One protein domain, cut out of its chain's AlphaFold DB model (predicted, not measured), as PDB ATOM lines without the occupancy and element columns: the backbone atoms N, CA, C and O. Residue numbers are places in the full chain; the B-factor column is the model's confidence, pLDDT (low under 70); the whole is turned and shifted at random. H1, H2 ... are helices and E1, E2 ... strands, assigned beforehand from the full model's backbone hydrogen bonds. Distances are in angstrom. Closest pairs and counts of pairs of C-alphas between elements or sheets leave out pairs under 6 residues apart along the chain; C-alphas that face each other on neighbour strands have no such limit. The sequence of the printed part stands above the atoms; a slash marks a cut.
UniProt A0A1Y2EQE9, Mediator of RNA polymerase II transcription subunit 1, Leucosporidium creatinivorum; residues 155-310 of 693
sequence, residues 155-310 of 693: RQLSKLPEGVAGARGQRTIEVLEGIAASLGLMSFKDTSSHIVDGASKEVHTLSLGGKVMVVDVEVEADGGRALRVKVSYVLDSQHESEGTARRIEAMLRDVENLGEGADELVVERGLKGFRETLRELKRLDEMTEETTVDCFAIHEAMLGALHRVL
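Overview. This is residues 155 to 310 of the 693 residues of the protein "Mediator of RNA polymerase II transcription subunit 1" of Leucosporidium creatinivorum (UniProt A0A1Y2EQE9). What shape do these atoms make? A twisted wall of four antiparallel strands has three helices, H1, H2 and H3, over one face, its other face bare. The long H3 folds back on H2 as a helical hairpin and runs past the end of the sheet, where H4 turns off and its residues 304 to 310 stick out. What is the make-up? The printed part has 156 residues with four named helices and four strands in the order H1 E1 E2 E3 E4 H2 H3 H4, of mixed class, and the sheet's order is E1 E2 E3 E4. It is compact, with a radius of gyration of the C-alphas of 16.6 A, and elongated, spanning 50 by 32 by 31 A.

Arrangement. How is the sheet joined? E1, residues 186 to 196, E2, 199 to 209, E3, 213 to 220, and E4, 226 to 233, form a meander, each strand the antiparallel neighbour of the one before. Within hydrogen-bond range are N 190 and O 205 of E1 and E2 at 2.9 A, N 206 and O 217 of E2 and E3 at 2.8 A, and N 216 and O 230 of E3 and E4 at 2.8 A. Which helices are on it? On the same face, in two layers with the sheet, H1, residues 167 to 183, is over E2 and E3 at a height of 9.0 A, and H2, residues 242 to 256, is over E4 at 7.6 A. H3, residues 264 to 291, is over E3 at 11.1 A. The closest C-alphas of H2 and E4 are those of Ala 245 and Val 229, 5.2 A apart. How do the helices meet? The hub H3 touches H2 at a shallow tilt of 29 degrees, opposite ways, closest at the C-alphas of Met 251 and Gly 270, 4.6 A; it touches H1 at a steep tilt of 42 degrees, the same way, closest at those of Ile 179 and Arg 275, 6.3 A. H4, residues 295 to 310, touches H3 at a steep tilt of 58 degrees, opposite ways, closest at the C-alphas of Thr 288 and Cys 295, 5.4 A. Every O i to N i+4 pair is within hydrogen-bond range in H1, H3 and H4, and 10 of 11 are in H2.

Along the chain. Where do the elements begin and end? C-alpha 167 of H1 is at (121.012, 140.942, 72.437), and C-alpha 310 of H4 at (119.235, 113.268, 106.255). Which are longest? H3 measures 40.6 A, E2 30.5 A and E1 28.8 A.

Size, cuts and confidence. How far does it reach? The two C-alphas farthest apart, those of Gly 163 and Val 309, are 52.2 A apart. Is it unbroken and sure? The printed part has no cut and no long link; pLDDT is under 70 at residues 155 to 166, 236 to 238, 257 to 262 and 302 to 310.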
ATOM      1  N   ARG A 155     134.616 136.412  78.899       54.91
ATOM      2  CA  ARG A 155     135.453 137.359  78.131       54.91
ATOM      3  C   ARG A 155     135.214 137.456  76.626       54.91
ATOM      4  O   ARG A 155     135.508 138.496  76.042       54.91
ATOM      5  N   GLN A 156     134.804 136.384  75.960       58.22
ATOM      6  CA  GLN A 156     134.408 136.428  74.549       58.22
ATOM      7  C   GLN A 156     132.984 136.978  74.408       58.22
ATOM      8  O   GLN A 156     132.711 137.709  73.460       58.22
ATOM      9  N   LEU A 157     132.121 136.718  75.395       54.09
ATOM     10  CA  LEU A 157     130.750 137.239  75.460       54.09
ATOM     11  C   LEU A 157     130.692 138.739  75.792       54.09
ATOM     12  O   LEU A 157     129.820 139.444  75.280       54.09
ATOM     13  N   SER A 158     131.644 139.255  76.576       56.69
ATOM     14  CA  SER A 158     131.730 140.682  76.922       56.69
ATOM     15  C   SER A 158     132.256 141.581  75.794       56.69
ATOM     16  O   SER A 158     132.175 142.801  75.895       56.69
ATOM     17  N   LYS A 159     132.775 141.008  74.697       60.69
ATOM     18  CA  LYS A 159     133.338 141.766  73.561       60.69
ATOM     19  C   LYS A 159     132.345 142.060  72.429       60.69
ATOM     20  O   LYS A 159     132.729 142.702  71.453       60.69
ATOM     21  N   LEU A 160     131.094 141.608  72.528       57.22
ATOM     22  CA  LEU A 160     130.056 141.885  71.530       57.22
ATOM     23  C   LEU A 160     129.326 143.208  71.837       57.22
ATOM     24  O   LEU A 160     128.895 143.406  72.976       57.22
ATOM     25  N   PRO A 161     129.128 144.091  70.837       58.88
ATOM     26  CA  PRO A 161     128.622 145.452  71.033       58.88
ATOM     27  C   PRO A 161     127.262 145.476  71.750       58.88
ATOM     28  O   PRO A 161     126.336 144.763  71.372       58.88
ATOM     29  N   GLU A 162     127.146 146.299  72.794       56.53
ATOM     30  CA  GLU A 162     126.000 146.388  73.722       56.53
ATOM     31  C   GLU A 162     124.769 147.136  73.165       56.53
ATOM     32  O   GLU A 162     123.835 147.439  73.898       56.53
ATOM     33  N   GLY A 163     124.737 147.446  71.867       57.22
ATOM     34  CA  GLY A 163     123.797 148.424  71.302       57.22
ATOM     35  C   GLY A 163     122.428 147.914  70.834       57.22
ATOM     36  O   GLY A 163     121.680 148.709  70.275       57.22
ATOM     37  N   VAL A 164     122.089 146.629  70.993       59.97
ATOM     38  CA  VAL A 164     120.839 146.060  70.446       59.97
ATOM     39  C   VAL A 164     119.984 145.483  71.578       59.97
ATOM     40  O   VAL A 164     120.400 144.543  72.252       59.97
ATOM     41  N   ALA A 165     118.792 146.053  71.796       57.00
ATOM     42  CA  ALA A 165     117.776 145.477  72.684       57.00
ATOM     43  C   ALA A 165     117.473 144.030  72.249       57.00
ATOM     44  O   ALA A 165     117.445 143.745  71.053       57.00
ATOM     45  N   GLY A 166     117.349 143.101  73.198       67.19
ATOM     46  CA  GLY A 166     117.242 141.665  72.906       67.19
ATOM     47  C   GLY A 166     118.578 140.913  72.744       67.19
ATOM     48  O   GLY A 166     118.606 139.681  72.746       67.19
ATOM     49  N   ALA A 167     119.721 141.609  72.648       76.75
ATOM     50  CA  ALA A 167     121.012 140.942  72.437       76.75
ATOM     51  C   ALA A 167     121.442 140.060  73.618       76.75
ATOM     52  O   ALA A 167     122.198 139.114  73.418       76.75
ATOM     53  N   ARG A 168     120.993 140.354  74.846       79.25
ATOM     54  CA  ARG A 168     121.347 139.559  76.032       79.25
ATOM     55  C   ARG A 168     120.620 138.214  76.055       79.25
ATOM     56  O   ARG A 168     121.287 137.200  76.229       79.25
ATOM     57  N   GLY A 169     119.312 138.186  75.785       82.56
ATOM     58  CA  GLY A 169     118.541 136.944  75.638       82.56
ATOM     59  C   GLY A 169     119.091 136.038  74.557       82.56
ATOM     60  O   GLY A 169     119.361 134.864  74.810       82.56
ATOM     61  N   GLN A 170     119.364 136.608  73.386       85.56
ATOM     62  CA  GLN A 170     119.942 135.859  72.279       85.56
ATOM     63  C   GLN A 170     121.314 135.254  72.630       85.56
ATOM     64  O   GLN A 170     121.562 134.092  72.322       85.56
ATOM     65  N   ARG A 171     122.176 135.995  73.343       82.12
ATOM     66  CA  ARG A 171     123.487 135.493  73.793       82.12
ATOM     67  C   ARG A 171     123.365 134.335  74.773       82.12
ATOM     68  O   ARG A 171     124.085 133.351  74.625       82.12
ATOM     69  N   THR A 172     122.487 134.439  75.773       86.69
ATOM     70  CA  THR A 172     122.284 133.349  76.737       86.69
ATOM     71  C   THR A 172     121.864 132.076  76.003       86.69
ATOM     72  O   THR A 172     122.446 131.021  76.235       86.69
ATOM     73  N   ILE A 173     120.937 132.179  75.048       90.38
ATOM     74  CA  ILE A 173     120.472 131.039  74.244       90.38
ATOM     75  C   ILE A 173     121.613 130.426  73.437       90.38
ATOM     76  O   ILE A 173     121.816 129.222  73.526       90.38
ATOM     77  N   GLU A 174     122.403 131.232  72.725       88.81
ATOM     78  CA  GLU A 174     123.539 130.743  71.931       88.81
ATOM     79  C   GLU A 174     124.581 130.007  72.792       88.81
ATOM     80  O   GLU A 174     125.155 129.000  72.369       88.81
ATOM     81  N   VAL A 175     124.811 130.468  74.026       88.75
ATOM     82  CA  VAL A 175     125.707 129.792  74.978       88.75
ATOM     83  C   VAL A 175     125.131 128.445  75.409       88.75
ATOM     84  O   VAL A 175     125.850 127.442  75.401       88.75
ATOM     85  N   LEU A 176     123.847 128.398  75.773       92.25
ATOM     86  CA  LEU A 176     123.182 127.162  76.190       92.25
ATOM     87  C   LEU A 176     123.088 126.156  75.028       92.25
ATOM     88  O   LEU A 176     123.364 124.971  75.230       92.25
ATOM     89  N   GLU A 177     122.803 126.622  73.812       92.50
ATOM     90  CA  GLU A 177     122.840 125.835  72.572       92.50
ATOM     91  C   GLU A 177     124.239 125.279  72.305       92.50
ATOM     92  O   GLU A 177     124.391 124.087  72.040       92.50
ATOM     93  N   GLY A 178     125.285 126.100  72.443       89.00
ATOM     94  CA  GLY A 178     126.670 125.655  72.297       89.00
ATOM     95  C   GLY A 178     127.048 124.568  73.308       89.00
ATOM     96  O   GLY A 178     127.706 123.583  72.959       89.00
ATOM     97  N   ILE A 179     126.588 124.696  74.558       91.44
ATOM     98  CA  ILE A 179     126.771 123.665  75.586       91.44
ATOM     99  C   ILE A 179     126.041 122.377  75.186       91.44
ATOM    100  O   ILE A 179     126.660 121.310  75.211       91.44
ATOM    101  N   ALA A 180     124.773 122.465  74.783       92.81
ATOM    102  CA  ALA A 180     123.962 121.322  74.371       92.81
ATOM    103  C   ALA A 180     124.564 120.594  73.157       92.81
ATOM    104  O   ALA A 180     124.769 119.378  73.201       92.81
ATOM    105  N   ALA A 181     124.964 121.340  72.125       91.81
ATOM    106  CA  ALA A 181     125.634 120.816  70.941       91.81
ATOM    107  C   ALA A 181     126.955 120.116  71.297       91.81
ATOM    108  O   ALA A 181     127.234 119.028  70.791       91.81
ATOM    109  N   SER A 182     127.738 120.669  72.237       89.88
ATOM    110  CA  SER A 182     128.986 120.040  72.711       89.88
ATOM    111  C   SER A 182     128.768 118.696  73.412       89.88
ATOM    112  O   SER A 182     129.688 117.880  73.500       89.88
ATOM    113  N   LEU A 183     127.560 118.465  73.931       92.06
ATOM    114  CA  LEU A 183     127.160 117.205  74.545       92.06
ATOM    115  C   LEU A 183     126.493 116.262  73.536       92.06
ATOM    116  O   LEU A 183     126.337 115.086  73.850       92.06
ATOM    117  N   GLY A 184     126.158 116.726  72.330       92.12
ATOM    118  CA  GLY A 184     125.411 115.963  71.328       92.12
ATOM    119  C   GLY A 184     123.908 115.906  71.609       92.12
ATOM    120  O   GLY A 184     123.279 114.906  71.276       92.12
ATOM    121  N   LEU A 185     123.358 116.926  72.273       95.06
ATOM    122  CA  LEU A 185     121.917 117.118  72.445       95.06
ATOM    123  C   LEU A 185     121.349 117.922  71.272       95.06
ATOM    124  O   LEU A 185     122.047 118.756  70.694       95.06
ATOM    125  N   MET A 186     120.085 117.678  70.930       96.19
ATOM    126  CA  MET A 186     119.369 118.480  69.936       96.19
ATOM    127  C   MET A 186     118.803 119.733  70.605       96.19
ATOM    128  O   MET A 186     118.313 119.652  71.727       96.19
ATOM    129  N   SER A 187     118.854 120.881  69.932       96.00
ATOM    130  CA  SER A 187     118.267 122.129  70.424       96.00
ATOM    131  C   SER A 187     117.180 122.634  69.480       96.00
ATOM    132  O   SER A 187     117.350 122.622  68.260       96.00
ATOM    133  N   PHE A 188     116.069 123.096  70.049       96.25
ATOM    134  CA  PHE A 188     114.983 123.758  69.332       96.25
ATOM    135  C   PHE A 188     114.693 125.089  70.010       96.25
ATOM    136  O   PHE A 188     114.566 125.150  71.231       96.25
ATOM    137  N   LYS A 189     114.588 126.150  69.214       95.31
ATOM    138  CA  LYS A 189     114.275 127.489  69.697       95.31
ATOM    139  C   LYS A 189     112.869 127.869  69.253       95.31
ATOM    140  O   LYS A 189     112.567 127.791  68.063       95.31
ATOM    141  N   ASP A 190     112.062 128.336  70.193       95.06
ATOM    142  CA  ASP A 190     110.761 128.943  69.935       95.06
ATOM    143  C   ASP A 190     110.697 130.357  70.535       95.06
ATOM    144  O   ASP A 190     111.367 130.679  71.519       95.06
ATOM    145  N   THR A 191     109.917 131.231  69.913       91.69
ATOM    146  CA  THR A 191     109.705 132.629  70.309       91.69
ATOM    147  C   THR A 191     108.242 132.805  70.652       91.69
ATOM    148  O   THR A 191     107.387 132.718  69.773       91.69
ATOM    149  N   SER A 192     107.953 133.101  71.915       90.31
ATOM    150  CA  SER A 192     106.596 133.348  72.388       90.31
ATOM    151  C   SER A 192     106.503 134.700  73.096       90.31
ATOM    152  O   SER A 192     107.462 135.194  73.684       90.31
ATOM    153  N   SER A 193     105.338 135.336  73.030       85.31
ATOM    154  CA  SER A 193     105.045 136.526  73.830       85.31
ATOM    155  C   SER A 193     104.349 136.094  75.119       85.31
ATOM    156  O   SER A 193     103.237 135.565  75.056       85.31
ATOM    157  N   HIS A 194     104.967 136.334  76.276       81.69
ATOM    158  CA  HIS A 194     104.356 136.066  77.575       81.69
ATOM    159  C   HIS A 194     103.924 137.384  78.229       81.69
ATOM    160  O   HIS A 194     104.687 138.347  78.298       81.69
ATOM    161  N   ILE A 195     102.688 137.444  78.731       78.44
ATOM    162  CA  ILE A 195     102.200 138.607  79.481       78.44
ATOM    163  C   ILE A 195     102.580 138.391  80.946       78.44
ATOM    164  O   ILE A 195     102.014 137.527  81.613       78.44
ATOM    165  N   VAL A 196     103.554 139.152  81.443       74.38
ATOM    166  CA  VAL A 196     103.965 139.152  82.856       74.38
ATOM    167  C   VAL A 196     103.679 140.545  83.406       74.38
ATOM    168  O   VAL A 196     104.110 141.538  82.827       74.38
ATOM    169  N   ASP A 197     102.895 140.632  84.481       75.06
ATOM    170  CA  ASP A 197     102.527 141.897  85.140       75.06
ATOM    171  C   ASP A 197     101.881 142.948  84.211       75.06
ATOM    172  O   ASP A 197     102.047 144.154  84.380       75.06
ATOM    173  N   GLY A 198     101.128 142.494  83.202       79.25
ATOM    174  CA  GLY A 198     100.421 143.367  82.256       79.25
ATOM    175  C   GLY A 198     101.292 143.960  81.143       79.25
ATOM    176  O   GLY A 198     100.757 144.627  80.258       79.25
ATOM    177  N   ALA A 199     102.599 143.683  81.133       81.81
ATOM    178  CA  ALA A 199     103.495 143.995  80.025       81.81
ATOM    179  C   ALA A 199     103.742 142.738  79.176       81.81
ATOM    180  O   ALA A 199     104.046 141.664  79.698       81.81
ATOM    181  N   SER A 200     103.608 142.864  77.853       83.62
ATOM    182  CA  SER A 200     104.006 141.806  76.920       83.62
ATOM    183  C   SER A 200     105.527 141.769  76.851       83.62
ATOM    184  O   SER A 200     106.133 142.693  76.309       83.62
ATOM    185  N   LYS A 201     106.131 140.715  77.395       87.44
ATOM    186  CA  LYS A 201     107.565 140.450  77.287       87.44
ATOM    187  C   LYS A 201     107.794 139.328  76.285       87.44
ATOM    188  O   LYS A 201     107.082 138.324  76.288       87.44
ATOM    189  N   GLU A 202     108.775 139.508  75.413       90.56
ATOM    190  CA  GLU A 202     109.203 138.452  74.502       90.56
ATOM    191  C   GLU A 202     110.044 137.428  75.276       90.56
ATOM    192  O   GLU A 202     110.990 137.783  75.986       90.56
ATOM    193  N   VAL A 203     109.658 136.157  75.178       92.25
ATOM    194  CA  VAL A 203     110.300 135.022  75.843       92.25
ATOM    195  C   VAL A 203     110.737 134.032  74.776       92.25
ATOM    196  O   VAL A 203     109.962 133.603  73.920       92.25
ATOM    197  N   HIS A 204     112.003 133.657  74.831       93.44
ATOM    198  CA  HIS A 204     112.558 132.612  73.998       93.44
ATOM    199  C   HIS A 204     112.584 131.302  74.777       93.44
ATOM    200  O   HIS A 204     113.204 131.230  75.835       93.44
ATOM    201  N   THR A 205     111.962 130.261  74.246       95.38
ATOM    202  CA  THR A 205     112.023 128.919  74.828       95.38
ATOM    203  C   THR A 205     113.079 128.114  74.087       95.38
ATOM    204  O   THR A 205     112.993 127.933  72.874       95.38
ATOM    205  N   LEU A 206     114.089 127.649  74.815       96.62
ATOM    206  CA  LEU A 206     115.121 126.752  74.316       96.62
ATOM    207  C   LEU A 206     114.856 125.336  74.837       96.62
ATOM    208  O   LEU A 206     115.061 125.064  76.019       96.62
ATOM    209  N   SER A 207     114.441 124.438  73.951       96.88
ATOM    210  CA  SER A 207     114.231 123.020  74.245       96.88
ATOM    211  C   SER A 207     115.478 122.214  73.904       96.88
ATOM    212  O   SER A 207     115.911 122.184  72.752       96.88
ATOM    213  N   LEU A 208     116.052 121.537  74.896       96.94
ATOM    214  CA  LEU A 208     117.232 120.685  74.778       96.94
ATOM    215  C   LEU A 208     116.811 119.216  74.889       96.94
ATOM    216  O   LEU A 208     116.469 118.738  75.970       96.94
ATOM    217  N   GLY A 209     116.816 118.506  73.764       94.75
ATOM    218  CA  GLY A 209     116.344 117.130  73.642       94.75
ATOM    219  C   GLY A 209     117.466 116.092  73.648       94.75
ATOM    220  O   GLY A 209     118.418 116.174  72.864       94.75
ATOM    221  N   GLY A 210     117.314 115.092  74.516       93.31
ATOM    222  CA  GLY A 210     117.871 113.751  74.348       93.31
ATOM    223  C   GLY A 210     116.887 112.841  73.601       93.31
ATOM    224  O   GLY A 210     115.954 113.310  72.951       93.31
ATOM    225  N   LYS A 211     117.090 111.528  73.677       93.19
ATOM    226  CA  LYS A 211     116.184 110.525  73.093       93.19
ATOM    227  C   LYS A 211     114.929 110.311  73.938       93.19
ATOM    228  O   LYS A 211     113.854 110.086  73.394       93.19
ATOM    229  N   VAL A 212     115.090 110.366  75.253       90.88
ATOM    230  CA  VAL A 212     114.081 110.105  76.281       90.88
ATOM    231  C   VAL A 212     113.900 111.321  77.196       90.88
ATOM    232  O   VAL A 212     112.864 111.440  77.827       90.88
ATOM    233  N   MET A 213     114.839 112.266  77.268       94.06
ATOM    234  CA  MET A 213     114.689 113.498  78.061       94.06
ATOM    235  C   MET A 213     114.488 114.767  77.220       94.06
ATOM    236  O   MET A 213     115.013 114.881  76.113       94.06
ATOM    237  N   VAL A 214     113.798 115.760  77.785       95.69
ATOM    238  CA  VAL A 214     113.678 117.123  77.241       95.69
ATOM    239  C   VAL A 214     113.816 118.144  78.372       95.69
ATOM    240  O   VAL A 214     113.140 118.037  79.398       95.69
ATOM    241  N   VAL A 215     114.686 119.138  78.182       96.69
ATOM    242  CA  VAL A 215     114.876 120.278  79.090       96.69
ATOM    243  C   VAL A 215     114.470 121.564  78.376       96.69
ATOM    244  O   VAL A 215     115.179 122.011  77.482       96.69
ATOM    245  N   ASP A 216     113.363 122.173  78.788       96.88
ATOM    246  CA  ASP A 216     112.895 123.458  78.272       96.88
ATOM    247  C   ASP A 216     113.375 124.591  79.182       96.88
ATOM    248  O   ASP A 216     113.136 124.568  80.391       96.88
ATOM    249  N   VAL A 217     114.048 125.589  78.611       96.62
ATOM    250  CA  VAL A 217     114.533 126.784  79.313       96.62
ATOM    251  C   VAL A 217     113.877 128.018  78.703       96.62
ATOM    252  O   VAL A 217     114.139 128.358  77.553       96.62
ATOM    253  N   GLU A 218     113.039 128.705  79.472       95.25
ATOM    254  CA  GLU A 218     112.411 129.969  79.073       95.25
ATOM    255  C   GLU A 218     113.328 131.140  79.447       95.25
ATOM    256  O   GLU A 218     113.635 131.341  80.622       95.25
ATOM    257  N   VAL A 219     113.767 131.922  78.459       92.94
ATOM    258  CA  VAL A 219     114.707 133.041  78.614       92.94
ATOM    259  C   VAL A 219     114.056 134.353  78.170       92.94
ATOM    260  O   VAL A 219     113.542 134.461  77.059       92.94
ATOM    261  N   GLU A 220     114.104 135.381  79.016       92.06
ATOM    262  CA  GLU A 220     113.642 136.737  78.694       92.06
ATOM    263  C   GLU A 220     114.519 137.368  77.598       92.06
ATOM    264  O   GLU A 220     115.741 137.448  77.755       92.06
ATOM    265  N   ALA A 221     113.911 137.856  76.508       88.56
ATOM    266  CA  ALA A 221     114.639 138.401  75.358       88.56
ATOM    267  C   ALA A 221     115.541 139.590  75.742       88.56
ATOM    268  O   ALA A 221     116.732 139.615  75.420       88.56
ATOM    269  N   ASP A 222     115.004 140.548  76.500       84.81
ATOM    270  CA  ASP A 222     115.718 141.779  76.854       84.81
ATOM    271  C   ASP A 222     116.762 141.574  77.961       84.81
ATOM    272  O   ASP A 222     117.845 142.164  77.925       84.81
ATOM    273  N   GLY A 223     116.441 140.728  78.945       80.81
ATOM    274  CA  GLY A 223     117.247 140.534  80.151       80.81
ATOM    275  C   GLY A 223     118.265 139.398  80.065       80.81
ATOM    276  O   GLY A 223     119.250 139.414  80.796       80.81
ATOM    277  N   GLY A 224     118.046 138.409  79.192       83.69
ATOM    278  CA  GLY A 224     118.798 137.149  79.223       83.69
ATOM    279  C   GLY A 224     118.538 136.301  80.460       83.69
ATOM    280  O   GLY A 224     119.327 135.406  80.761       83.69
ATOM    281  N   ARG A 225     117.432 136.591  81.153       88.31
ATOM    282  CA  ARG A 225     117.039 135.981  82.413       88.31
ATOM    283  C   ARG A 225     116.333 134.650  82.190       88.31
ATOM    284  O   ARG A 225     115.378 134.623  81.419       88.31
ATOM    285  N   ALA A 226     116.745 133.579  82.864       90.19
ATOM    286  CA  ALA A 226     116.018 132.317  82.852       90.19
ATOM    287  C   ALA A 226     114.775 132.445  83.749       90.19
ATOM    288  O   ALA A 226     114.849 132.498  84.975       90.19
ATOM    289  N   LEU A 227     113.604 132.526  83.123       90.81
ATOM    290  CA  LEU A 227     112.329 132.691  83.814       90.81
ATOM    291  C   LEU A 227     111.856 131.378  84.435       90.81
ATOM    292  O   LEU A 227     111.341 131.372  85.553       90.81
ATOM    293  N   ARG A 228     112.028 130.280  83.697       93.38
ATOM    294  CA  ARG A 228     111.528 128.961  84.070       93.38
ATOM    295  C   ARG A 228     112.351 127.872  83.406       93.38
ATOM    296  O   ARG A 228     112.750 128.008  82.250       93.38
ATOM    297  N   VAL A 229     112.552 126.773  84.123       95.69
ATOM    298  CA  VAL A 229     113.082 125.538  83.542       95.69
ATOM    299  C   VAL A 229     112.078 124.421  83.760       95.69
ATOM    300  O   VAL A 229     111.514 124.271  84.841       95.69
ATOM    301  N   LYS A 230     111.867 123.602  82.737       95.81
ATOM    302  CA  LYS A 230     111.081 122.377  82.828       95.81
ATOM    303  C   LYS A 230     111.928 121.209  82.349       95.81
ATOM    304  O   LYS A 230     112.551 121.274  81.298       95.81
ATOM    305  N   VAL A 231     111.957 120.138  83.132       94.00
ATOM    306  CA  VAL A 231     112.669 118.901  82.792       94.00
ATOM    307  C   VAL A 231     111.640 117.791  82.725       94.00
ATOM    308  O   VAL A 231     110.930 117.563  83.704       94.00
ATOM    309  N   SER A 232     111.544 117.127  81.581       92.38
ATOM    310  CA  SER A 232     110.571 116.065  81.334       92.38
ATOM    311  C   SER A 232     111.228 114.831  80.729       92.38
ATOM    312  O   SER A 232     112.211 114.936  79.993       92.38
ATOM    313  N   TYR A 233     110.672 113.664  81.050       88.44
ATOM    314  CA  TYR A 233     111.118 112.376  80.528       88.44
ATOM    315  C   TYR A 233     109.974 111.696  79.757       88.44
ATOM    316  O   TYR A 233     108.833 111.654  80.217       88.44
ATOM    317  N   VAL A 234     110.277 111.180  78.570       80.81
ATOM    318  CA  VAL A 234     109.378 110.514  77.618       80.81
ATOM    319  C   VAL A 234     109.379 109.008  77.893       80.81
ATOM    320  O   VAL A 234     109.768 108.195  77.058       80.81
ATOM    321  N   LEU A 235     108.979 108.630  79.104       72.00
ATOM    322  CA  LEU A 235     108.650 107.244  79.461       72.00
ATOM    323  C   LEU A 235     107.158 107.166  79.817       72.00
ATOM    324  O   LEU A 235     106.505 108.205  79.861       72.00
ATOM    325  N   ASP A 236     106.618 105.952  80.011       57.88
ATOM    326  CA  ASP A 236     105.178 105.594  80.106       57.88
ATOM    327  C   ASP A 236     104.298 106.467  81.035       57.88
ATOM    328  O   ASP A 236     103.067 106.395  81.000       57.88
ATOM    329  N   SER A 237     104.903 107.352  81.820       58.91
ATOM    330  CA  SER A 237     104.279 108.470  82.512       58.91
ATOM    331  C   SER A 237     105.136 109.723  82.314       58.91
ATOM    332  O   SER A 237     106.305 109.729  82.690       58.91
ATOM    333  N   GLN A 238     104.561 110.789  81.739       61.84
ATOM    334  CA  GLN A 238     105.195 112.111  81.613       61.84
ATOM    335  C   GLN A 238     105.584 112.649  83.000       61.84
ATOM    336  O   GLN A 238     104.825 113.381  83.637       61.84
ATOM    337  N   HIS A 239     106.752 112.253  83.496       73.44
ATOM    338  CA  HIS A 239     107.278 112.704  84.770       73.44
ATOM    339  C   HIS A 239     108.054 113.996  84.547       73.44
ATOM    340  O   HIS A 239     109.037 114.038  83.805       73.44
ATOM    341  N   GLU A 240     107.580 115.062  85.188       84.69
ATOM    342  CA  GLU A 240     108.312 116.317  85.301       84.69
ATOM    343  C   GLU A 240     109.198 116.270  86.549       84.69
ATOM    344  O   GLU A 240     108.713 116.088  87.668       84.69
ATOM    345  N   SER A 241     110.505 116.454  86.366       86.19
ATOM    346  CA  SER A 241     111.476 116.454  87.461       86.19
ATOM    347  C   SER A 241     111.601 117.841  88.074       86.19
ATOM    348  O   SER A 241     112.493 118.623  87.731       86.19
ATOM    349  N   GLU A 242     110.706 118.165  89.006       86.50
ATOM    350  CA  GLU A 242     110.691 119.483  89.650       86.50
ATOM    351  C   GLU A 242     112.004 119.780  90.402       86.50
ATOM    352  O   GLU A 242     112.507 120.905  90.386       86.50
ATOM    353  N   GLY A 243     112.614 118.763  91.023       84.31
ATOM    354  CA  GLY A 243     113.885 118.910  91.740       84.31
ATOM    355  C   GLY A 243     115.052 119.285  90.822       84.31
ATOM    356  O   GLY A 243     115.835 120.180  91.146       84.31
ATOM    357  N   THR A 244     115.144 118.639  89.658       87.44
ATOM    358  CA  THR A 244     116.172 118.932  88.650       87.44
ATOM    359  C   THR A 244     115.951 120.303  88.026       87.44
ATOM    360  O   THR A 244     116.898 121.082  87.916       87.44
ATOM    361  N   ALA A 245     114.701 120.629  87.683       91.62
ATOM    362  CA  ALA A 245     114.320 121.925  87.134       91.62
ATOM    363  C   ALA A 245     114.740 123.081  88.054       91.62
ATOM    364  O   ALA A 245     115.496 123.955  87.632       91.62
ATOM    365  N   ARG A 246     114.370 123.030  89.343       89.25
ATOM    366  CA  ARG A 246     114.755 124.051  90.337       89.25
ATOM    367  C   ARG A 246     116.270 124.208  90.476       89.25
ATOM    368  O   ARG A 246     116.761 125.308  90.719       89.25
ATOM    369  N   ARG A 247     117.027 123.115  90.339       87.06
ATOM    370  CA  ARG A 247     118.494 123.145  90.412       87.06
ATOM    371  C   ARG A 247     119.107 123.842  89.202       87.06
ATOM    372  O   ARG A 247     120.002 124.665  89.376       87.06
ATOM    373  N   ILE A 248     118.615 123.532  88.003       91.44
ATOM    374  CA  ILE A 248     119.036 124.200  86.768       91.44
ATOM    375  C   ILE A 248     118.674 125.687  86.829       91.44
ATOM    376  O   ILE A 248     119.522 126.518  86.526       91.44
ATOM    377  N   GLU A 249     117.470 126.036  87.292       91.38
ATOM    378  CA  GLU A 249     117.081 127.436  87.506       91.38
ATOM    379  C   GLU A 249     118.049 128.161  88.436       91.38
ATOM    380  O   GLU A 249     118.462 129.274  88.133       91.38
ATOM    381  N   ALA A 250     118.441 127.545  89.554       87.75
ATOM    382  CA  ALA A 250     119.393 128.153  90.479       87.75
ATOM    383  C   ALA A 250     120.769 128.389  89.827       87.75
ATOM    384  O   ALA A 250     121.330 129.470  89.971       87.75
ATOM    385  N   MET A 251     121.274 127.422  89.051       89.75
ATOM    386  CA  MET A 251     122.531 127.568  88.301       89.75
ATOM    387  C   MET A 251     122.448 128.672  87.244       89.75
ATOM    388  O   MET A 251     123.420 129.392  87.036       89.75
ATOM    389  N   LEU A 252     121.303 128.809  86.569       90.06
ATOM    390  CA  LEU A 252     121.094 129.851  85.567       90.06
ATOM    391  C   LEU A 252     120.906 131.227  86.209       90.06
ATOM    392  O   LEU A 252     121.432 132.192  85.671       90.06
ATOM    393  N   ARG A 253     120.290 131.336  87.393       87.94
ATOM    394  CA  ARG A 253     120.234 132.600  88.156       87.94
ATOM    395  C   ARG A 253     121.616 133.150  88.496       87.94
ATOM    396  O   ARG A 253     121.812 134.361  88.458       87.94
ATOM    397  N   ASP A 254     122.590 132.283  88.768       81.44
ATOM    398  CA  ASP A 254     123.980 132.711  88.968       81.44
ATOM    399  C   ASP A 254     124.583 133.320  87.686       81.44
ATOM    400  O   ASP A 254     125.406 134.234  87.757       81.44
ATOM    401  N   VAL A 255     124.134 132.859  86.511       79.56
ATOM    402  CA  VAL A 255     124.510 133.395  85.193       79.56
ATOM    403  C   VAL A 255     123.814 134.735  84.927       79.56
ATOM    404  O   VAL A 255     124.439 135.633  84.376       79.56
ATOM    405  N   GLU A 256     122.570 134.928  85.376       75.62
ATOM    406  CA  GLU A 256     121.797 136.176  85.194       75.62
ATOM    407  C   GLU A 256     122.486 137.412  85.769       75.62
ATOM    408  O   GLU A 256     122.319 138.519  85.253       75.62
ATOM    409  N   ASN A 257     123.298 137.232  86.812       66.06
ATOM    410  CA  ASN A 257     124.020 138.331  87.436       66.06
ATOM    411  C   ASN A 257     125.111 138.937  86.537       66.06
ATOM    412  O   ASN A 257     125.647 139.965  86.925       66.06
ATOM    413  N   LEU A 258     125.372 138.399  85.332       57.31
ATOM    414  CA  LEU A 258     126.281 138.891  84.268       57.31
ATOM    415  C   LEU A 258     126.224 140.401  83.919       57.31
ATOM    416  O   LEU A 258     126.968 140.844  83.043       57.31
ATOM    417  N   GLY A 259     125.356 141.195  84.550       60.97
ATOM    418  CA  GLY A 259     125.384 142.653  84.497       60.97
ATOM    419  C   GLY A 259     126.676 143.271  85.052       60.97
ATOM    420  O   GLY A 259     127.553 142.584  85.577       60.97
ATOM    421  N   GLU A 260     126.792 144.596  84.907       55.66
ATOM    422  CA  GLU A 260     127.965 145.396  85.288       55.66
ATOM    423  C   GLU A 260     128.352 145.175  86.764       55.66
ATOM    424  O   GLU A 260     127.831 145.830  87.664       55.66
ATOM    425  N   GLY A 261     129.266 144.234  87.020       64.56
ATOM    426  CA  GLY A 261     129.841 143.990  88.345       64.56
ATOM    427  C   GLY A 261     129.711 142.571  88.901       64.56
ATOM    428  O   GLY A 261     130.211 142.346  90.004       64.56
ATOM    429  N   ALA A 262     129.100 141.608  88.198       68.06
ATOM    430  CA  ALA A 262     129.190 140.220  88.655       68.06
ATOM    431  C   ALA A 262     130.612 139.676  88.569       68.06
ATOM    432  O   ALA A 262     131.344 139.897  87.604       68.06
ATOM    433  N   ASP A 263     130.961 138.905  89.591       79.12
ATOM    434  CA  ASP A 263     132.184 138.126  89.628       79.12
ATOM    435  C   ASP A 263     132.168 137.095  88.486       79.12
ATOM    436  O   ASP A 263     131.310 136.207  88.440       79.12
ATOM    437  N   GLU A 264     133.124 137.219  87.557       80.00
ATOM    438  CA  GLU A 264     133.335 136.319  86.411       80.00
ATOM    439  C   GLU A 264     133.338 134.841  86.859       80.00
ATOM    440  O   GLU A 264     132.825 133.967  86.158       80.00
ATOM    441  N   LEU A 265     133.828 134.576  88.077       78.06
ATOM    442  CA  LEU A 265     133.889 133.245  88.677       78.06
ATOM    443  C   LEU A 265     132.513 132.652  89.007       78.06
ATOM    444  O   LEU A 265     132.354 131.430  88.972       78.06
ATOM    445  N   VAL A 266     131.522 133.476  89.357       80.00
ATOM    446  CA  VAL A 266     130.162 133.012  89.690       80.00
ATOM    447  C   VAL A 266     129.442 132.562  88.424       80.00
ATOM    448  O   VAL A 266     128.848 131.487  88.392       80.00
ATOM    449  N   VAL A 267     129.595 133.331  87.350       81.88
ATOM    450  CA  VAL A 267     129.029 133.025  86.034       81.88
ATOM    451  C   VAL A 267     129.642 131.745  85.468       81.88
ATOM    452  O   VAL A 267     128.924 130.848  85.022       81.88
ATOM    453  N   GLU A 268     130.972 131.622  85.526       82.38
ATOM    454  CA  GLU A 268     131.673 130.415  85.079       82.38
ATOM    455  C   GLU A 268     131.235 129.187  85.888       82.38
ATOM    456  O   GLU A 268     131.025 128.110  85.326       82.38
ATOM    457  N   ARG A 269     131.024 129.350  87.199       82.38
ATOM    458  CA  ARG A 269     130.512 128.294  88.077       82.38
ATOM    459  C   ARG A 269     129.092 127.871  87.701       82.38
ATOM    460  O   ARG A 269     128.852 126.666  87.617       82.38
ATOM    461  N   GLY A 270     128.191 128.817  87.442       85.69
ATOM    462  CA  GLY A 270     126.816 128.539  87.014       85.69
ATOM    463  C   GLY A 270     126.770 127.778  85.687       85.69
ATOM    464  O   GLY A 270     126.179 126.700  85.602       85.69
ATOM    465  N   LEU A 271     127.498 128.260  84.672       88.44
ATOM    466  CA  LEU A 271     127.594 127.596  83.364       88.44
ATOM    467  C   LEU A 271     128.247 126.211  83.452       88.44
ATOM    468  O   LEU A 271     127.827 125.272  82.768       88.44
ATOM    469  N   LYS A 272     129.262 126.053  84.308       86.38
ATOM    470  CA  LYS A 272     129.895 124.757  84.564       86.38
ATOM    471  C   LYS A 272     128.916 123.777  85.216       86.38
ATOM    472  O   LYS A 272     128.806 122.650  84.734       86.38
ATOM    473  N   GLY A 273     128.180 124.211  86.240       85.69
ATOM    474  CA  GLY A 273     127.152 123.405  86.905       85.69
ATOM    475  C   GLY A 273     126.026 122.999  85.950       85.69
ATOM    476  O   GLY A 273     125.627 121.831  85.923       85.69
ATOM    477  N   PHE A 274     125.584 123.923  85.092       92.00
ATOM    478  CA  PHE A 274     124.598 123.651  84.045       92.00
ATOM    479  C   PHE A 274     125.088 122.579  83.063       92.00
ATOM    480  O   PHE A 274     124.405 121.584  82.818       92.00
ATOM    481  N   ARG A 275     126.315 122.732  82.547       91.38
ATOM    482  CA  ARG A 275     126.936 121.764  81.630       91.38
ATOM    483  C   ARG A 275     127.104 120.385  82.265       91.38
ATOM    484  O   ARG A 275     126.911 119.376  81.590       91.38
ATOM    485  N   GLU A 276     127.508 120.328  83.530       85.06
ATOM    486  CA  GLU A 276     127.624 119.072  84.277       85.06
ATOM    487  C   GLU A 276     126.261 118.397  84.438       85.06
ATOM    488  O   GLU A 276     126.133 117.219  84.113       85.06
ATOM    489  N   THR A 277     125.235 119.159  84.811       89.69
ATOM    490  CA  THR A 277     123.857 118.668  84.937       89.69
ATOM    491  C   THR A 277     123.312 118.121  83.617       89.69
ATOM    492  O   THR A 277     122.798 117.005  83.590       89.69
ATOM    493  N   LEU A 278     123.483 118.835  82.498       93.69
ATOM    494  CA  LEU A 278     123.056 118.338  81.184       93.69
ATOM    495  C   LEU A 278     123.813 117.080  80.749       93.69
ATOM    496  O   LEU A 278     123.223 116.175  80.162       93.69
ATOM    497  N   ARG A 279     125.118 116.997  81.036       91.12
ATOM    498  CA  ARG A 279     125.918 115.798  80.741       91.12
ATOM    499  C   ARG A 279     125.401 114.593  81.521       91.12
ATOM    500  O   ARG A 279     125.368 113.484  81.001       91.12
ATOM    501  N   GLU A 280     125.029 114.820  82.771       86.56
ATOM    502  CA  GLU A 280     124.464 113.810  83.650       86.56
ATOM    503  C   GLU A 280     123.093 113.337  83.156       86.56
ATOM    504  O   GLU A 280     122.897 112.135  82.978       86.56
ATOM    505  N   LEU A 281     122.197 114.262  82.813       91.69
ATOM    506  CA  LEU A 281     120.908 113.916  82.218       91.69
ATOM    507  C   LEU A 281     121.063 113.134  80.908       91.69
ATOM    508  O   LEU A 281     120.420 112.103  80.736       91.69
ATOM    509  N   LYS A 282     121.987 113.544  80.029       93.50
ATOM    510  CA  LYS A 282     122.308 112.801  78.801       93.50
ATOM    511  C   LYS A 282     122.792 111.381  79.077       93.50
ATOM    512  O   LYS A 282     122.515 110.462  78.320       93.50
ATOM    513  N   ARG A 283     123.517 111.176  80.169       84.94
ATOM    514  CA  ARG A 283     123.982 109.841  80.526       84.94
ATOM    515  C   ARG A 283     122.849 108.952  81.039       84.94
ATOM    516  O   ARG A 283     122.844 107.765  80.732       84.94
ATOM    517  N   LEU A 284     121.903 109.501  81.804       87.81
ATOM    518  CA  LEU A 284     120.684 108.771  82.179       87.81
ATOM    519  C   LEU A 284     119.835 108.435  80.953       87.81
ATOM    520  O   LEU A 284     119.283 107.342  80.890       87.81
ATOM    521  N   ASP A 285     119.782 109.345  79.983       91.00
ATOM    522  CA  ASP A 285     119.113 109.162  78.696       91.00
ATOM    523  C   ASP A 285     119.678 107.952  77.934       91.00
ATOM    524  O   ASP A 285     118.947 107.014  77.620       91.00
ATOM    525  N   GLU A 286     121.001 107.918  77.747       86.75
ATOM    526  CA  GLU A 286     121.722 106.813  77.099       86.75
ATOM    527  C   GLU A 286     121.558 105.490  77.877       86.75
ATOM    528  O   GLU A 286     121.281 104.448  77.287       86.75
ATOM    529  N   MET A 287     121.652 105.513  79.213       77.12
ATOM    530  CA  MET A 287     121.464 104.311  80.041       77.12
ATOM    531  C   MET A 287     120.034 103.767  79.990       77.12
ATOM    532  O   MET A 287     119.833 102.551  79.996       77.12
ATOM    533  N   THR A 288     119.042 104.652  79.964       84.06
ATOM    534  CA  THR A 288     117.631 104.272  79.858       84.06
ATOM    535  C   THR A 288     117.375 103.582  78.526       84.06
ATOM    536  O   THR A 288     116.734 102.534  78.491       84.06
ATOM    537  N   GLU A 289     117.937 104.114  77.440       84.12
ATOM    538  CA  GLU A 289     117.852 103.492  76.121       84.12
ATOM    539  C   GLU A 289     118.534 102.113  76.088       84.12
ATOM    540  O   GLU A 289     117.941 101.144  75.619       84.12
ATOM    541  N   GLU A 290     119.757 101.999  76.616       77.75
ATOM    542  CA  GLU A 290     120.521 100.744  76.603       77.75
ATOM    543  C   GLU A 290     119.877  99.640  77.450       77.75
ATOM    544  O   GLU A 290     119.948  98.458  77.107       77.75
ATOM    545  N   THR A 291     119.284 100.009  78.586       74.81
ATOM    546  CA  THR A 291     118.771  99.047  79.570       74.81
ATOM    547  C   THR A 291     117.273  98.820  79.480       74.81
ATOM    548  O   THR A 291     116.795  97.844  80.056       74.81
ATOM    549  N   THR A 292     116.529  99.684  78.781       80.38
ATOM    550  CA  THR A 292     115.054  99.762  78.785       80.38
ATOM    551  C   THR A 292     114.433 100.018  80.167       80.38
ATOM    552  O   THR A 292     113.222  99.906  80.334       80.38
ATOM    553  N   VAL A 293     115.248 100.350  81.173       76.25
ATOM    554  CA  VAL A 293     114.812 100.648  82.541       76.25
ATOM    555  C   VAL A 293     114.800 102.158  82.729       76.25
ATOM    556  O   VAL A 293     115.770 102.822  82.370       76.25
ATOM    557  N   ASP A 294     113.745 102.690  83.349       81.06
ATOM    558  CA  ASP A 294     113.644 104.107  83.709       81.06
ATOM    559  C   ASP A 294     114.713 104.499  84.747       81.06
ATOM    560  O   ASP A 294     114.525 104.399  85.965       81.06
ATOM    561  N   CYS A 295     115.881 104.920  84.259       81.31
ATOM    562  CA  CYS A 295     116.999 105.310  85.111       81.31
ATOM    563  C   CYS A 295     116.742 106.653  85.814       81.31
ATOM    564  O   CYS A 295     117.353 106.911  86.855       81.31
ATOM    565  N   PHE A 296     115.831 107.480  85.289       83.81
ATOM    566  CA  PHE A 296     115.444 108.751  85.897       83.81
ATOM    567  C   PHE A 296     114.608 108.513  87.157       83.81
ATOM    568  O   PHE A 296     114.963 109.011  88.226       83.81
ATOM    569  N   ALA A 297     113.576 107.665  87.083       80.62
ATOM    570  CA  ALA A 297     112.751 107.314  88.240       80.62
ATOM    571  C   ALA A 297     113.569 106.659  89.366       80.62
ATOM    572  O   ALA A 297     113.369 106.948  90.550       80.62
ATOM    573  N   ILE A 298     114.534 105.801  89.012       74.25
ATOM    574  CA  ILE A 298     115.444 105.184  89.990       74.25
ATOM    575  C   ILE A 298     116.302 106.248  90.680       74.25
ATOM    576  O   ILE A 298     116.442 106.223  91.906       74.25
ATOM    577  N   HIS A 299     116.875 107.182  89.916       79.50
ATOM    578  CA  HIS A 299     117.697 108.260  90.464       79.50
ATOM    579  C   HIS A 299     116.900 109.156  91.419       79.50
ATOM    580  O   HIS A 299     117.354 109.409  92.538       79.50
ATOM    581  N   GLU A 300     115.680 109.543  91.051       78.69
ATOM    582  CA  GLU A 300     114.808 110.340  91.919       78.69
ATOM    583  C   GLU A 300     114.398 109.589  93.190       78.69
ATOM    584  O   GLU A 300     114.438 110.153  94.287       78.69
ATOM    585  N   ALA A 301     114.066 108.299  93.082       73.25
ATOM    586  CA  ALA A 301     113.747 107.469  94.240       73.25
ATOM    587  C   ALA A 301     114.934 107.371  95.214       73.25
ATOM    588  O   ALA A 301     114.745 107.443  96.434       73.25
ATOM    589  N   MET A 302     116.159 107.258  94.688       66.50
ATOM    590  CA  MET A 302     117.387 107.265  95.486       66.50
ATOM    591  C   MET A 302     117.609 108.610  96.184       66.50
ATOM    592  O   MET A 302     117.874 108.625  97.387       66.50
ATOM    593  N   LEU A 303     117.457 109.732  95.472       68.94
ATOM    594  CA  LEU A 303     117.567 111.068  96.065       68.94
ATOM    595  C   LEU A 303     116.507 111.294  97.151       68.94
ATOM    596  O   LEU A 303     116.826 111.757  98.246       68.94
ATOM    597  N   GLY A 304     115.261 110.894  96.898       69.62
ATOM    598  CA  GLY A 304     114.172 110.992  97.868       69.62
ATOM    599  C   GLY A 304     114.371 110.101  99.098       69.62
ATOM    600  O   GLY A 304     113.952 110.458 100.200       69.62
ATOM    601  N   ALA A 305     115.008 108.938  98.950       64.06
ATOM    602  CA  ALA A 305     115.399 108.102 100.085       64.06
ATOM    603  C   ALA A 305     116.525 108.759 100.899       64.06
ATOM    604  O   ALA A 305     116.438 108.816 102.125       64.06
ATOM    605  N   LEU A 306     117.535 109.316 100.227       59.66
ATOM    606  CA  LEU A 306     118.661 109.992 100.869       59.66
ATOM    607  C   LEU A 306     118.214 111.246 101.635       59.66
ATOM    608  O   LEU A 306     118.600 111.427 102.787       59.66
ATOM    609  N   HIS A 307     117.331 112.062 101.054       63.25
ATOM    610  CA  HIS A 307     116.749 113.221 101.739       63.25
ATOM    611  C   HIS A 307     115.981 112.824 102.998       63.25
ATOM    612  O   HIS A 307     116.131 113.475 104.027       63.25
ATOM    613  N   ARG A 308     115.194 111.743 102.942       64.31
ATOM    614  CA  ARG A 308     114.471 111.241 104.117       64.31
ATOM    615  C   ARG A 308     115.420 110.820 105.235       64.31
ATOM    616  O   ARG A 308     115.133 111.106 106.388       64.31
ATOM    617  N   VAL A 309     116.555 110.203 104.907       52.22
ATOM    618  CA  VAL A 309     117.569 109.817 105.903       52.22
ATOM    619  C   VAL A 309     118.215 111.048 106.544       52.22
ATOM    620  O   VAL A 309     118.303 111.117 107.765       52.22
ATOM    621  N   LEU A 310     118.598 112.047 105.745       55.34
ATOM    622  CA  LEU A 310     119.235 113.268 106.255       55.34
ATOM    623  C   LEU A 310     118.268 114.181 107.035       55.34
ATOM    624  O   LEU A 310     118.684 114.930 107.918       55.34
TER     625      LEU A 310